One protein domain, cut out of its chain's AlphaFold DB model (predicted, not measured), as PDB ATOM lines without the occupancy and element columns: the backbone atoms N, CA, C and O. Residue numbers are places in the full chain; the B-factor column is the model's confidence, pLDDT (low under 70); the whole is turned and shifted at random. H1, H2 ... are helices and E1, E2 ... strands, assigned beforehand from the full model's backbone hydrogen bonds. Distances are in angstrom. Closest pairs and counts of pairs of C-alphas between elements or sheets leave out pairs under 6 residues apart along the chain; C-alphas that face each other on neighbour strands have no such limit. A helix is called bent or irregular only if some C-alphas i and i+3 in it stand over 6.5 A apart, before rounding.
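AT A GLANCE: This is residues 87 to 165 of the 165 residues of an uncharacterized protein of Trichomonas vaginalis (UniProt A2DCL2). A long helix, H2, runs off from a small sheet of two strands side by side, E1 and E2, and the chain then folds back so that a shorter helix, H3, packs on residues 128 to 135 of H2. On the other side of the two strands, toward the opposite end of the long axis, the chain swings out in a wide, open loop that holds H1, whose residues 103 to 108 stand free. The printed part has 79 residues, with three named helices and two named strands in the order E1, H1, E2, H2, H3; the two strands are parallel and the class is mostly helix. The whole is loose, with a radius of gyration of the C-alphas of 14.9 A, and elongated, spanning 45 by 27 by 19 A.

IN THESE COORDINATES: E1 is residues 88 to 92, beginning at C-alpha 88 at (11.744, -44.571, 33.476). H1 is residues 100 to 108 and is irregular, with C-alphas 104 and 107 at 7.4 A. E2 is residues 113 to 117, 13.3 A from first to last C-alpha. H2 is residues 118 to 141, 35.3 A long, from C-alpha 118 at (18.913, -57.873, 32.723); it too is irregular, with C-alphas 119 and 122 at 7.2 A. H3 is residues 149 to 159, 15.2 A long, ending at C-alpha 159 at (20.070, -38.404, 33.185).

HOW THE PARTS SIT: E1 and E2 are parallel neighbours, with 27 degrees between their directions; N 90 and O 114 are 2.8 A apart and N 114 and O 88 are 2.9 A apart, within hydrogen-bond range. E1, H1 and E2 form a strand-helix-strand unit, two parallel neighbour strands with a helix between them along the chain, and its crossover is right-handed. The closest C-alphas of E1 and H2 are those of Asn 92 and His 118, 5.9 A apart. The closest C-alphas of E2 and H2 are those of Lys 116 and Tyr 124, 7.9 A apart. H2 touches H3 with residues 128 to 135 alone, and their closest C-alphas are those of Phe 131 and Met 155, 5.6 A apart. H2 and H3 run opposite ways at a steep tilt of 52 degrees. H1 is apart from H2 and from H3, and H3 is apart from E1 and from E2. In H3 every O i to N i+4 pair is within hydrogen-bond range; in H1 it is 3 of 5 and in H2 18 of 20.

THE WHOLE: The two C-alphas farthest apart, those of Ser 100 and Lys 146, are 45.0 A apart. The printed part has no cut, and it ends at residue 165, the chain's last. The links H1 to E2 and E2 to H2 are tight, those from E1 to H1 and from H2 to H3 are short, and no link is long. The mean pLDDT of the printed part is 93.3, and no printed residue is under 70.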
ATOM      1  N   MET A  87      12.753 -39.856  34.414       95.56
ATOM      2  CA  MET A  87      13.055 -40.982  33.531       95.56
ATOM      3  C   MET A  87      12.488 -42.290  34.087       95.56
ATOM      4  O   MET A  87      12.499 -42.523  35.296       95.56
ATOM      5  N   LEU A  88      12.066 -43.178  33.185       96.62
ATOM      6  CA  LEU A  88      11.744 -44.571  33.476       96.62
ATOM      7  C   LEU A  88      12.817 -45.498  32.894       96.62
ATOM      8  O   LEU A  88      13.007 -45.555  31.681       96.62
ATOM      9  N   ILE A  89      13.461 -46.291  33.750       96.69
ATOM     10  CA  ILE A  89      14.356 -47.373  33.325       96.69
ATOM     11  C   ILE A  89      13.542 -48.671  33.290       96.69
ATOM     12  O   ILE A  89      13.138 -49.191  34.331       96.69
ATOM     13  N   TYR A  90      13.276 -49.188  32.091       95.75
ATOM     14  CA  TYR A  90      12.509 -50.412  31.871       95.75
ATOM     15  C   TYR A  90      13.445 -51.594  31.606       95.75
ATOM     16  O   TYR A  90      14.008 -51.738  30.519       95.75
ATOM     17  N   ILE A  91      13.598 -52.458  32.609       94.75
ATOM     18  CA  ILE A  91      14.470 -53.632  32.523       94.75
ATOM     19  C   ILE A  91      13.655 -54.850  32.093       94.75
ATOM     20  O   ILE A  91      12.658 -55.207  32.724       94.75
ATOM     21  N   ASN A  92      14.095 -55.522  31.033       92.44
ATOM     22  CA  ASN A  92      13.533 -56.800  30.609       92.44
ATOM     23  C   ASN A  92      14.635 -57.757  30.133       92.44
ATOM     24  O   ASN A  92      15.822 -57.470  30.235       92.44
ATOM     25  N   ARG A  93      14.257 -58.932  29.622       91.94
ATOM     26  CA  ARG A  93      15.236 -59.952  29.225       91.94
ATOM     27  C   ARG A  93      16.144 -59.517  28.068       91.94
ATOM     28  O   ARG A  93      17.290 -59.937  28.036       91.94
ATOM     29  N   SER A  94      15.632 -58.746  27.110       89.62
ATOM     30  CA  SER A  94      16.327 -58.439  25.851       89.62
ATOM     31  C   SER A  94      16.861 -57.012  25.757       89.62
ATOM     32  O   SER A  94      17.568 -56.709  24.805       89.62
ATOM     33  N   GLY A  95      16.490 -56.127  26.682       89.00
ATOM     34  CA  GLY A  95      16.758 -54.692  26.586       89.00
ATOM     35  C   GLY A  95      16.010 -53.993  25.458       89.00
ATOM     36  O   GLY A  95      16.391 -52.902  25.050       89.00
ATOM     37  N   THR A  96      14.944 -54.606  24.938       89.69
ATOM     38  CA  THR A  96      14.207 -54.093  23.777       89.69
ATOM     39  C   THR A  96      12.694 -54.081  24.000       89.69
ATOM     40  O   THR A  96      12.189 -54.880  24.796       89.69
ATOM     41  N   PRO A  97      11.949 -53.217  23.283       88.19
ATOM     42  CA  PRO A  97      10.486 -53.221  23.245       88.19
ATOM     43  C   PRO A  97       9.910 -54.615  22.945       88.19
ATOM     44  O   PRO A  97       9.968 -55.085  21.810       88.19
ATOM     45  N   SER A  98       9.387 -55.309  23.959       85.88
ATOM     46  CA  SER A  98       8.931 -56.706  23.818       85.88
ATOM     47  C   SER A  98       7.643 -57.052  24.573       85.88
ATOM     48  O   SER A  98       6.965 -58.008  24.197       85.88
ATOM     49  N   ASP A  99       7.254 -56.281  25.595       86.69
ATOM     50  CA  ASP A  99       5.972 -56.461  26.289       86.69
ATOM     51  C   ASP A  99       4.869 -55.696  25.546       86.69
ATOM     52  O   ASP A  99       4.797 -54.471  25.602       86.69
ATOM     53  N   SER A 100       3.982 -56.416  24.858       88.50
ATOM     54  CA  SER A 100       2.919 -55.805  24.049       88.50
ATOM     55  C   SER A 100       1.954 -54.925  24.849       88.50
ATOM     56  O   SER A 100       1.404 -53.971  24.296       88.50
ATOM     57  N   THR A 101       1.750 -55.212  26.138       89.19
ATOM     58  CA  THR A 101       0.878 -54.405  27.003       89.19
ATOM     59  C   THR A 101       1.558 -53.085  27.334       89.19
ATOM     60  O   THR A 101       0.938 -52.032  27.200       89.19
ATOM     61  N   PHE A 102       2.837 -53.133  27.716       92.44
ATOM     62  CA  PHE A 102       3.633 -51.936  27.974       92.44
ATOM     63  C   PHE A 102       3.743 -51.063  26.724       92.44
ATOM     64  O   PHE A 102       3.405 -49.885  26.769       92.44
ATOM     65  N   GLU A 103       4.111 -51.646  25.583       93.69
ATOM     66  CA  GLU A 103       4.283 -50.905  24.329       93.69
ATOM     67  C   GLU A 103       3.000 -50.214  23.853       93.69
ATOM     68  O   GLU A 103       3.064 -49.120  23.293       93.69
ATOM     69  N   SER A 104       1.834 -50.812  24.112       93.88
ATOM     70  CA  SER A 104       0.539 -50.214  23.758       93.88
ATOM     71  C   SER A 104       0.166 -49.018  24.639       93.88
ATOM     72  O   SER A 104      -0.638 -48.185  24.229       93.88
ATOM     73  N   LEU A 105       0.715 -48.941  25.855       95.31
ATOM     74  CA  LEU A 105       0.357 -47.942  26.866       95.31
ATOM     75  C   LEU A 105       1.471 -46.926  27.139       95.31
ATOM     76  O   LEU A 105       1.213 -45.909  27.779       95.31
ATOM     77  N   LYS A 106       2.694 -47.161  26.649       94.25
ATOM     78  CA  LYS A 106       3.861 -46.315  26.937       94.25
ATOM     79  C   LYS A 106       3.694 -44.863  26.497       94.25
ATOM     80  O   LYS A 106       4.318 -43.984  27.067       94.25
ATOM     81  N   THR A 107       2.838 -44.598  25.511       95.31
ATOM     82  CA  THR A 107       2.530 -43.239  25.037       95.31
ATOM     83  C   THR A 107       1.825 -42.380  26.090       95.31
ATOM     84  O   THR A 107       1.754 -41.167  25.934       95.31
ATOM     85  N   LEU A 108       1.307 -42.994  27.159       96.75
ATOM     86  CA  LEU A 108       0.701 -42.311  28.303       96.75
ATOM     87  C   LEU A 108       1.728 -41.904  29.373       96.75
ATOM     88  O   LEU A 108       1.369 -41.184  30.307       96.75
ATOM     89  N   ILE A 109       2.970 -42.380  29.253       96.81
ATOM     90  CA  ILE A 109       4.097 -42.045  30.125       96.81
ATOM     91  C   ILE A 109       4.766 -40.798  29.540       96.81
ATOM     92  O   ILE A 109       5.183 -40.794  28.385       96.81
ATOM     93  N   ASN A 110       4.842 -39.729  30.327       94.25
ATOM     94  CA  ASN A 110       5.321 -38.404  29.901       94.25
ATOM     95  C   ASN A 110       6.824 -38.172  30.155       94.25
ATOM     96  O   ASN A 110       7.306 -37.064  29.940       94.25
ATOM     97  N   VAL A 111       7.549 -39.198  30.601       95.50
ATOM     98  CA  VAL A 111       9.000 -39.161  30.813       95.50
ATOM     99  C   VAL A 111       9.718 -40.064  29.805       95.50
ATOM    100  O   VAL A 111       9.137 -41.058  29.354       95.50
ATOM    101  N   PRO A 112      10.983 -39.768  29.463       96.00
ATOM    102  CA  PRO A 112      11.833 -40.656  28.677       96.00
ATOM    103  C   PRO A 112      11.874 -42.086  29.234       96.00
ATOM    104  O   PRO A 112      11.971 -42.299  30.445       96.00
ATOM    105  N   ILE A 113      11.817 -43.071  28.333       96.56
ATOM    106  CA  ILE A 113      11.874 -44.500  28.664       96.56
ATOM    107  C   ILE A 113      13.173 -45.076  28.113       96.56
ATOM    108  O   ILE A 113      13.370 -45.115  26.897       96.56
ATOM    109  N   VAL A 114      14.029 -45.573  29.002       96.38
ATOM    110  CA  VAL A 114      15.270 -46.259  28.636       96.38
ATOM    111  C   VAL A 114      15.106 -47.753  28.859       96.38
ATOM    112  O   VAL A 114      14.817 -48.198  29.968       96.38
ATOM    113  N   TYR A 115      15.313 -48.539  27.805       96.62
ATOM    114  CA  TYR A 115      15.274 -49.995  27.887       96.62
ATOM    115  C   TYR A 115      16.661 -50.545  28.206       96.62
ATOM    116  O   TYR A 115      17.655 -50.121  27.612       96.62
ATOM    117  N   LYS A 116      16.719 -51.507  29.130       97.12
ATOM    118  CA  LYS A 116      17.946 -52.238  29.463       97.12
ATOM    119  C   LYS A 116      17.689 -53.721  29.603       97.12
ATOM    120  O   LYS A 116      16.610 -54.143  30.029       97.12
ATOM    121  N   SER A 117      18.663 -54.520  29.180       96.62
ATOM    122  CA  SER A 117      18.614 -55.953  29.435       96.62
ATOM    123  C   SER A 117      18.907 -56.230  30.911       96.62
ATOM    124  O   SER A 117      19.455 -55.386  31.619       96.62
ATOM    125  N   HIS A 118      18.544 -57.420  31.382       94.44
ATOM    126  CA  HIS A 118      18.913 -57.873  32.723       94.44
ATOM    127  C   HIS A 118      20.437 -57.844  32.934       94.44
ATOM    128  O   HIS A 118      20.894 -57.478  34.011       94.44
ATOM    129  N   ASP A 119      21.207 -58.191  31.902       96.25
ATOM    130  CA  ASP A 119      22.665 -58.301  31.984       96.25
ATOM    131  C   ASP A 119      23.346 -56.924  32.073       96.25
ATOM    132  O   ASP A 119      24.378 -56.786  32.718       96.25
ATOM    133  N   GLU A 120      22.740 -55.889  31.484       96.06
ATOM    134  CA  GLU A 120      23.233 -54.503  31.532       96.06
ATOM    135  C   GLU A 120      22.679 -53.706  32.723       96.06
ATOM    136  O   GLU A 120      23.095 -52.571  32.958       96.06
ATOM    137  N   ALA A 121      21.690 -54.248  33.439       95.06
ATOM    138  CA  ALA A 121      20.918 -53.495  34.419       95.06
ATOM    139  C   ALA A 121      21.789 -52.958  35.559       95.06
ATOM    140  O   ALA A 121      21.680 -51.788  35.909       95.06
ATOM    141  N   GLU A 122      22.653 -53.798  36.128       96.38
ATOM    142  CA  GLU A 122      23.494 -53.425  37.268       96.38
ATOM    143  C   GLU A 122      24.472 -52.303  36.901       96.38
ATOM    144  O   GLU A 122      24.472 -51.249  37.540       96.38
ATOM    145  N   GLU A 123      25.237 -52.486  35.823       97.19
ATOM    146  CA  GLU A 123      26.193 -51.489  35.330       97.19
ATOM    147  C   GLU A 123      25.500 -50.161  35.008       97.19
ATOM    148  O   GLU A 123      25.951 -49.097  35.438       97.19
ATOM    149  N   TYR A 124      24.356 -50.216  34.323       97.06
ATOM    150  CA  TYR A 124      23.618 -49.013  33.958       97.06
ATOM    151  C   TYR A 124      23.050 -48.275  35.176       97.06
ATOM    152  O   TYR A 124      23.103 -47.049  35.237       97.06
ATOM    153  N   ILE A 125      22.524 -48.990  36.175       96.06
ATOM    154  CA  ILE A 125      22.035 -48.355  37.405       96.06
ATOM    155  C   ILE A 125      23.189 -47.699  38.175       96.06
ATOM    156  O   ILE A 125      23.017 -46.583  38.665       96.06
ATOM    157  N   HIS A 126      24.366 -48.329  38.240       96.88
ATOM    158  CA  HIS A 126      25.553 -47.714  38.845       96.88
ATOM    159  C   HIS A 126      25.988 -46.438  38.121       96.88
ATOM    160  O   HIS A 126      26.290 -45.440  38.777       96.88
ATOM    161  N   GLU A 127      25.963 -46.442  36.789       96.62
ATOM    162  CA  GLU A 127      26.244 -45.255  35.980       96.62
ATOM    163  C   GLU A 127      25.258 -44.115  36.295       96.62
ATOM    164  O   GLU A 127      25.672 -42.988  36.573       96.62
ATOM    165  N   ILE A 128      23.954 -44.404  36.343       96.81
ATOM    166  CA  ILE A 128      22.930 -43.407  36.690       96.81
ATOM    167  C   ILE A 128      23.130 -42.845  38.100       96.81
ATOM    168  O   ILE A 128      22.968 -41.641  38.309       96.81
ATOM    169  N   LEU A 129      23.491 -43.684  39.074       95.00
ATOM    170  CA  LEU A 129      23.771 -43.229  40.437       95.00
ATOM    171  C   LEU A 129      24.969 -42.273  40.477       95.00
ATOM    172  O   LEU A 129      24.861 -41.213  41.092       95.00
ATOM    173  N   LEU A 130      26.052 -42.587  39.761       96.38
ATOM    174  CA  LEU A 130      27.232 -41.723  39.666       96.38
ATOM    175  C   LEU A 130      26.881 -40.337  39.105       96.38
ATOM    176  O   LEU A 130      27.274 -39.314  39.668       96.38
ATOM    177  N   PHE A 131      26.103 -40.281  38.021       96.25
ATOM    178  CA  PHE A 131      25.684 -39.003  37.441       96.25
ATOM    179  C   PHE A 131      24.699 -38.241  38.334       96.25
ATOM    180  O   PHE A 131      24.761 -37.014  38.387       96.25
ATOM    181  N   LYS A 132      23.840 -38.928  39.100       94.06
ATOM    182  CA  LYS A 132      23.003 -38.270  40.119       94.06
ATOM    183  C   LYS A 132      23.829 -37.680  41.257       94.06
ATOM    184  O   LYS A 132      23.514 -36.591  41.729       94.06
ATOM    185  N   GLU A 133      24.881 -38.364  41.699       93.94
ATOM    186  CA  GLU A 133      25.812 -37.824  42.695       93.94
ATOM    187  C   GLU A 133      26.530 -36.580  42.169       93.94
ATOM    188  O   GLU A 133      26.612 -35.577  42.882       93.94
ATOM    189  N   LEU A 134      26.977 -36.607  40.908       94.31
ATOM    190  CA  LEU A 134      27.558 -35.441  40.244       94.31
ATOM    191  C   LEU A 134      26.563 -34.275  40.184       94.31
ATOM    192  O   LEU A 134      26.901 -33.174  40.613       94.31
ATOM    193  N   TYR A 135      25.333 -34.526  39.730       94.69
ATOM    194  CA  TYR A 135      24.266 -33.524  39.670       94.69
ATOM    195  C   TYR A 135      24.013 -32.888  41.042       94.69
ATOM    196  O   TYR A 135      24.038 -31.665  41.189       94.69
ATOM    197  N   ASN A 136      23.838 -33.722  42.071       92.25
ATOM    198  CA  ASN A 136      23.596 -33.269  43.438       92.25
ATOM    199  C   ASN A 136      24.759 -32.432  43.973       92.25
ATOM    200  O   ASN A 136      24.530 -31.422  44.634       92.25
ATOM    201  N   LYS A 137      26.002 -32.824  43.670       93.38
ATOM    202  CA  LYS A 137      27.193 -32.067  44.057       93.38
ATOM    203  C   LYS A 137      27.232 -30.699  43.384       93.38
ATOM    204  O   LYS A 137      27.449 -29.701  44.068       93.38
ATOM    205  N   VAL A 138      26.992 -30.642  42.073       93.81
ATOM    206  CA  VAL A 138      26.959 -29.381  41.318       93.81
ATOM    207  C   VAL A 138      25.922 -28.432  41.911       93.81
ATOM    208  O   VAL A 138      26.253 -27.282  42.196       93.81
ATOM    209  N   LYS A 139      24.711 -28.931  42.181       93.06
ATOM    210  CA  LYS A 139      23.627 -28.145  42.780       93.06
ATOM    211  C   LYS A 139      23.917 -27.691  44.207       93.06
ATOM    212  O   LYS A 139      23.638 -26.550  44.558       93.06
ATOM    213  N   ALA A 140      24.470 -28.567  45.041       92.69
ATOM    214  CA  ALA A 140      24.768 -28.241  46.434       92.69
ATOM    215  C   ALA A 140      25.877 -27.183  46.561       92.69
ATOM    216  O   ALA A 140      25.838 -26.345  47.461       92.69
ATOM    217  N   GLU A 141      26.859 -27.211  45.658       94.44
ATOM    218  CA  GLU A 141      28.030 -26.330  45.685       94.44
ATOM    219  C   GLU A 141      27.909 -25.110  44.741       94.44
ATOM    220  O   GLU A 141      28.826 -24.288  44.698       94.44
ATOM    221  N   ASN A 142      26.780 -24.949  44.035       92.69
ATOM    222  CA  ASN A 142      26.539 -23.917  43.012       92.69
ATOM    223  C   ASN A 142      27.669 -23.864  41.960       92.69
ATOM    224  O   ASN A 142      28.338 -22.840  41.764       92.69
ATOM    225  N   LEU A 143      27.972 -25.022  41.367       92.38
ATOM    226  CA  LEU A 143      29.065 -25.205  40.404       92.38
ATOM    227  C   LEU A 143      28.586 -25.257  38.948       92.38
ATOM    228  O   LEU A 143      29.352 -25.689  38.088       92.38
ATOM    229  N   GLU A 144      27.355 -24.837  38.659       91.19
ATOM    230  CA  GLU A 144      26.750 -24.910  37.324       91.19
ATOM    231  C   GLU A 144      27.615 -24.212  36.261       91.19
ATOM    232  O   GLU A 144      27.786 -24.746  35.170       91.19
ATOM    233  N   ASP A 145      28.249 -23.088  36.616       90.12
ATOM    234  CA  ASP A 145      29.143 -22.320  35.732       90.12
ATOM    235  C   ASP A 145      30.615 -22.790  35.765       90.12
ATOM    236  O   ASP A 145      31.480 -22.204  35.112       90.12
ATOM    237  N   LYS A 146      30.943 -23.787  36.599       90.25
ATOM    238  CA  LYS A 146      32.325 -24.237  36.862       90.25
ATOM    239  C   LYS A 146      32.599 -25.672  36.432       90.25
ATOM    240  O   LYS A 146      33.767 -26.051  36.324       90.25
ATOM    241  N   ILE A 147      31.560 -26.481  36.252       91.56
ATOM    242  CA  ILE A 147      31.690 -27.823  35.693       91.56
ATOM    243  C   ILE A 147      32.158 -27.734  34.237       91.56
ATOM    244  O   ILE A 147      31.794 -26.819  33.507       91.56
ATOM    245  N   VAL A 148      32.990 -28.686  33.815       92.69
ATOM    246  CA  VAL A 148      33.463 -28.741  32.431       92.69
ATOM    247  C   VAL A 148      32.303 -29.138  31.514       92.69
ATOM    248  O   VAL A 148      31.602 -30.109  31.797       92.69
ATOM    249  N   ASP A 149      32.137 -28.427  30.395       91.06
ATOM    250  CA  ASP A 149      31.025 -28.616  29.449       91.06
ATOM    251  C   ASP A 149      30.818 -30.075  29.030       91.06
ATOM    252  O   ASP A 149      29.686 -30.542  28.968       91.06
ATOM    253  N   ASN A 150      31.892 -30.830  28.779       92.19
ATOM    254  CA  ASN A 150      31.771 -32.234  28.382       92.19
ATOM    255  C   ASN A 150      31.149 -33.104  29.488       92.19
ATOM    256  O   ASN A 150      30.309 -33.946  29.191       92.19
ATOM    257  N   GLN A 151      31.526 -32.878  30.750       91.75
ATOM    258  CA  GLN A 151      30.978 -33.591  31.902       91.75
ATOM    259  C   GLN A 151      29.516 -33.209  32.131       91.75
ATOM    260  O   GLN A 151      28.702 -34.067  32.460       91.75
ATOM    261  N   MET A 152      29.178 -31.931  31.934       93.12
ATOM    262  CA  MET A 152      27.799 -31.451  32.001       93.12
ATOM    263  C   MET A 152      26.933 -32.103  30.918       93.12
ATOM    264  O   MET A 152      25.875 -32.644  31.229       93.12
ATOM    265  N   MET A 153      27.392 -32.084  29.663       93.56
ATOM    266  CA  MET A 153      26.676 -32.673  28.531       93.56
ATOM    267  C   MET A 153      26.466 -34.174  28.723       93.56
ATOM    268  O   MET A 153      25.352 -34.655  28.539       93.56
ATOM    269  N   GLU A 154      27.504 -34.896  29.148       94.75
ATOM    270  CA  GLU A 154      27.418 -36.332  29.425       94.75
ATOM    271  C   GLU A 154      26.424 -36.623  30.559       94.75
ATOM    272  O   GLU A 154      25.570 -37.498  30.431       94.75
ATOM    273  N   MET A 155      26.469 -35.845  31.643       95.44
ATOM    274  CA  MET A 155      25.517 -35.973  32.745       95.44
ATOM    275  C   MET A 155      24.073 -35.725  32.291       95.44
ATOM    276  O   MET A 155      23.183 -36.498  32.638       95.44
ATOM    277  N   PHE A 156      23.835 -34.671  31.514       95.19
ATOM    278  CA  PHE A 156      22.509 -34.331  30.996       95.19
ATOM    279  C   PHE A 156      21.967 -35.406  30.056       95.19
ATOM    280  O   PHE A 156      20.821 -35.834  30.205       95.19
ATOM    281  N   GLU A 157      22.809 -35.911  29.153       94.56
ATOM    282  CA  GLU A 157      22.468 -37.016  28.259       94.56
ATOM    283  C   GLU A 157      22.084 -38.272  29.053       94.56
ATOM    284  O   GLU A 157      21.027 -38.864  28.824       94.56
ATOM    285  N   LYS A 158      22.906 -38.661  30.032       94.38
ATOM    286  CA  LYS A 158      22.699 -39.884  30.821       94.38
ATOM    287  C   LYS A 158      21.471 -39.802  31.718       94.38
ATOM    288  O   LYS A 158      20.734 -40.783  31.831       94.38
ATOM    289  N   LEU A 159      21.228 -38.643  32.325       95.00
ATOM    290  CA  LEU A 159      20.070 -38.404  33.185       95.00
ATOM    291  C   LEU A 159      18.799 -38.032  32.407       95.00
ATOM    292  O   LEU A 159      17.743 -37.942  33.023       95.00
ATOM    293  N   ASN A 160      18.869 -37.867  31.081       93.94
ATOM    294  CA  ASN A 160      17.756 -37.412  30.242       93.94
ATOM    295  C   ASN A 160      17.147 -36.076  30.720       93.94
ATOM    296  O   ASN A 160      15.927 -35.924  30.786       93.94
ATOM    297  N   ILE A 161      18.002 -35.103  31.040       93.06
ATOM    298  CA  ILE A 161      17.613 -33.741  31.443       93.06
ATOM    299  C   ILE A 161      18.236 -32.701  30.505       93.06
ATOM    300  O   ILE A 161      19.268 -32.951  29.890       93.06
ATOM    301  N   SER A 162      17.603 -31.533  30.376       89.44
ATOM    302  CA  SER A 162      18.080 -30.429  29.524       89.44
ATOM    303  C   SER A 162      18.850 -29.350  30.275       89.44
ATOM    304  O   SER A 162      19.577 -28.573  29.660       89.44
ATOM    305  N   ASP A 163      18.644 -29.267  31.585       88.44
ATOM    306  CA  ASP A 163      19.130 -28.196  32.441       88.44
ATOM    307  C   ASP A 163      19.058 -28.623  33.920       88.44
ATOM    308  O   ASP A 163      18.728 -29.764  34.245       88.44
ATOM    309  N   TYR A 164      19.416 -27.701  34.816       83.56
ATOM    310  CA  TYR A 164      19.420 -27.902  36.265       83.56
ATOM    311  C   TYR A 164      18.111 -27.463  36.958       83.56
ATOM    312  O   TYR A 164      18.129 -27.254  38.171       83.56
ATOM    313  N   SER A 165      17.015 -27.202  36.242       70.94
ATOM    314  CA  SER A 165      15.798 -26.611  36.838       70.94
ATOM    315  C   SER A 165      15.034 -27.567  37.749       70.94
ATOM    316  O   SER A 165      15.061 -28.796  37.520       70.94
TER     317      SER A 165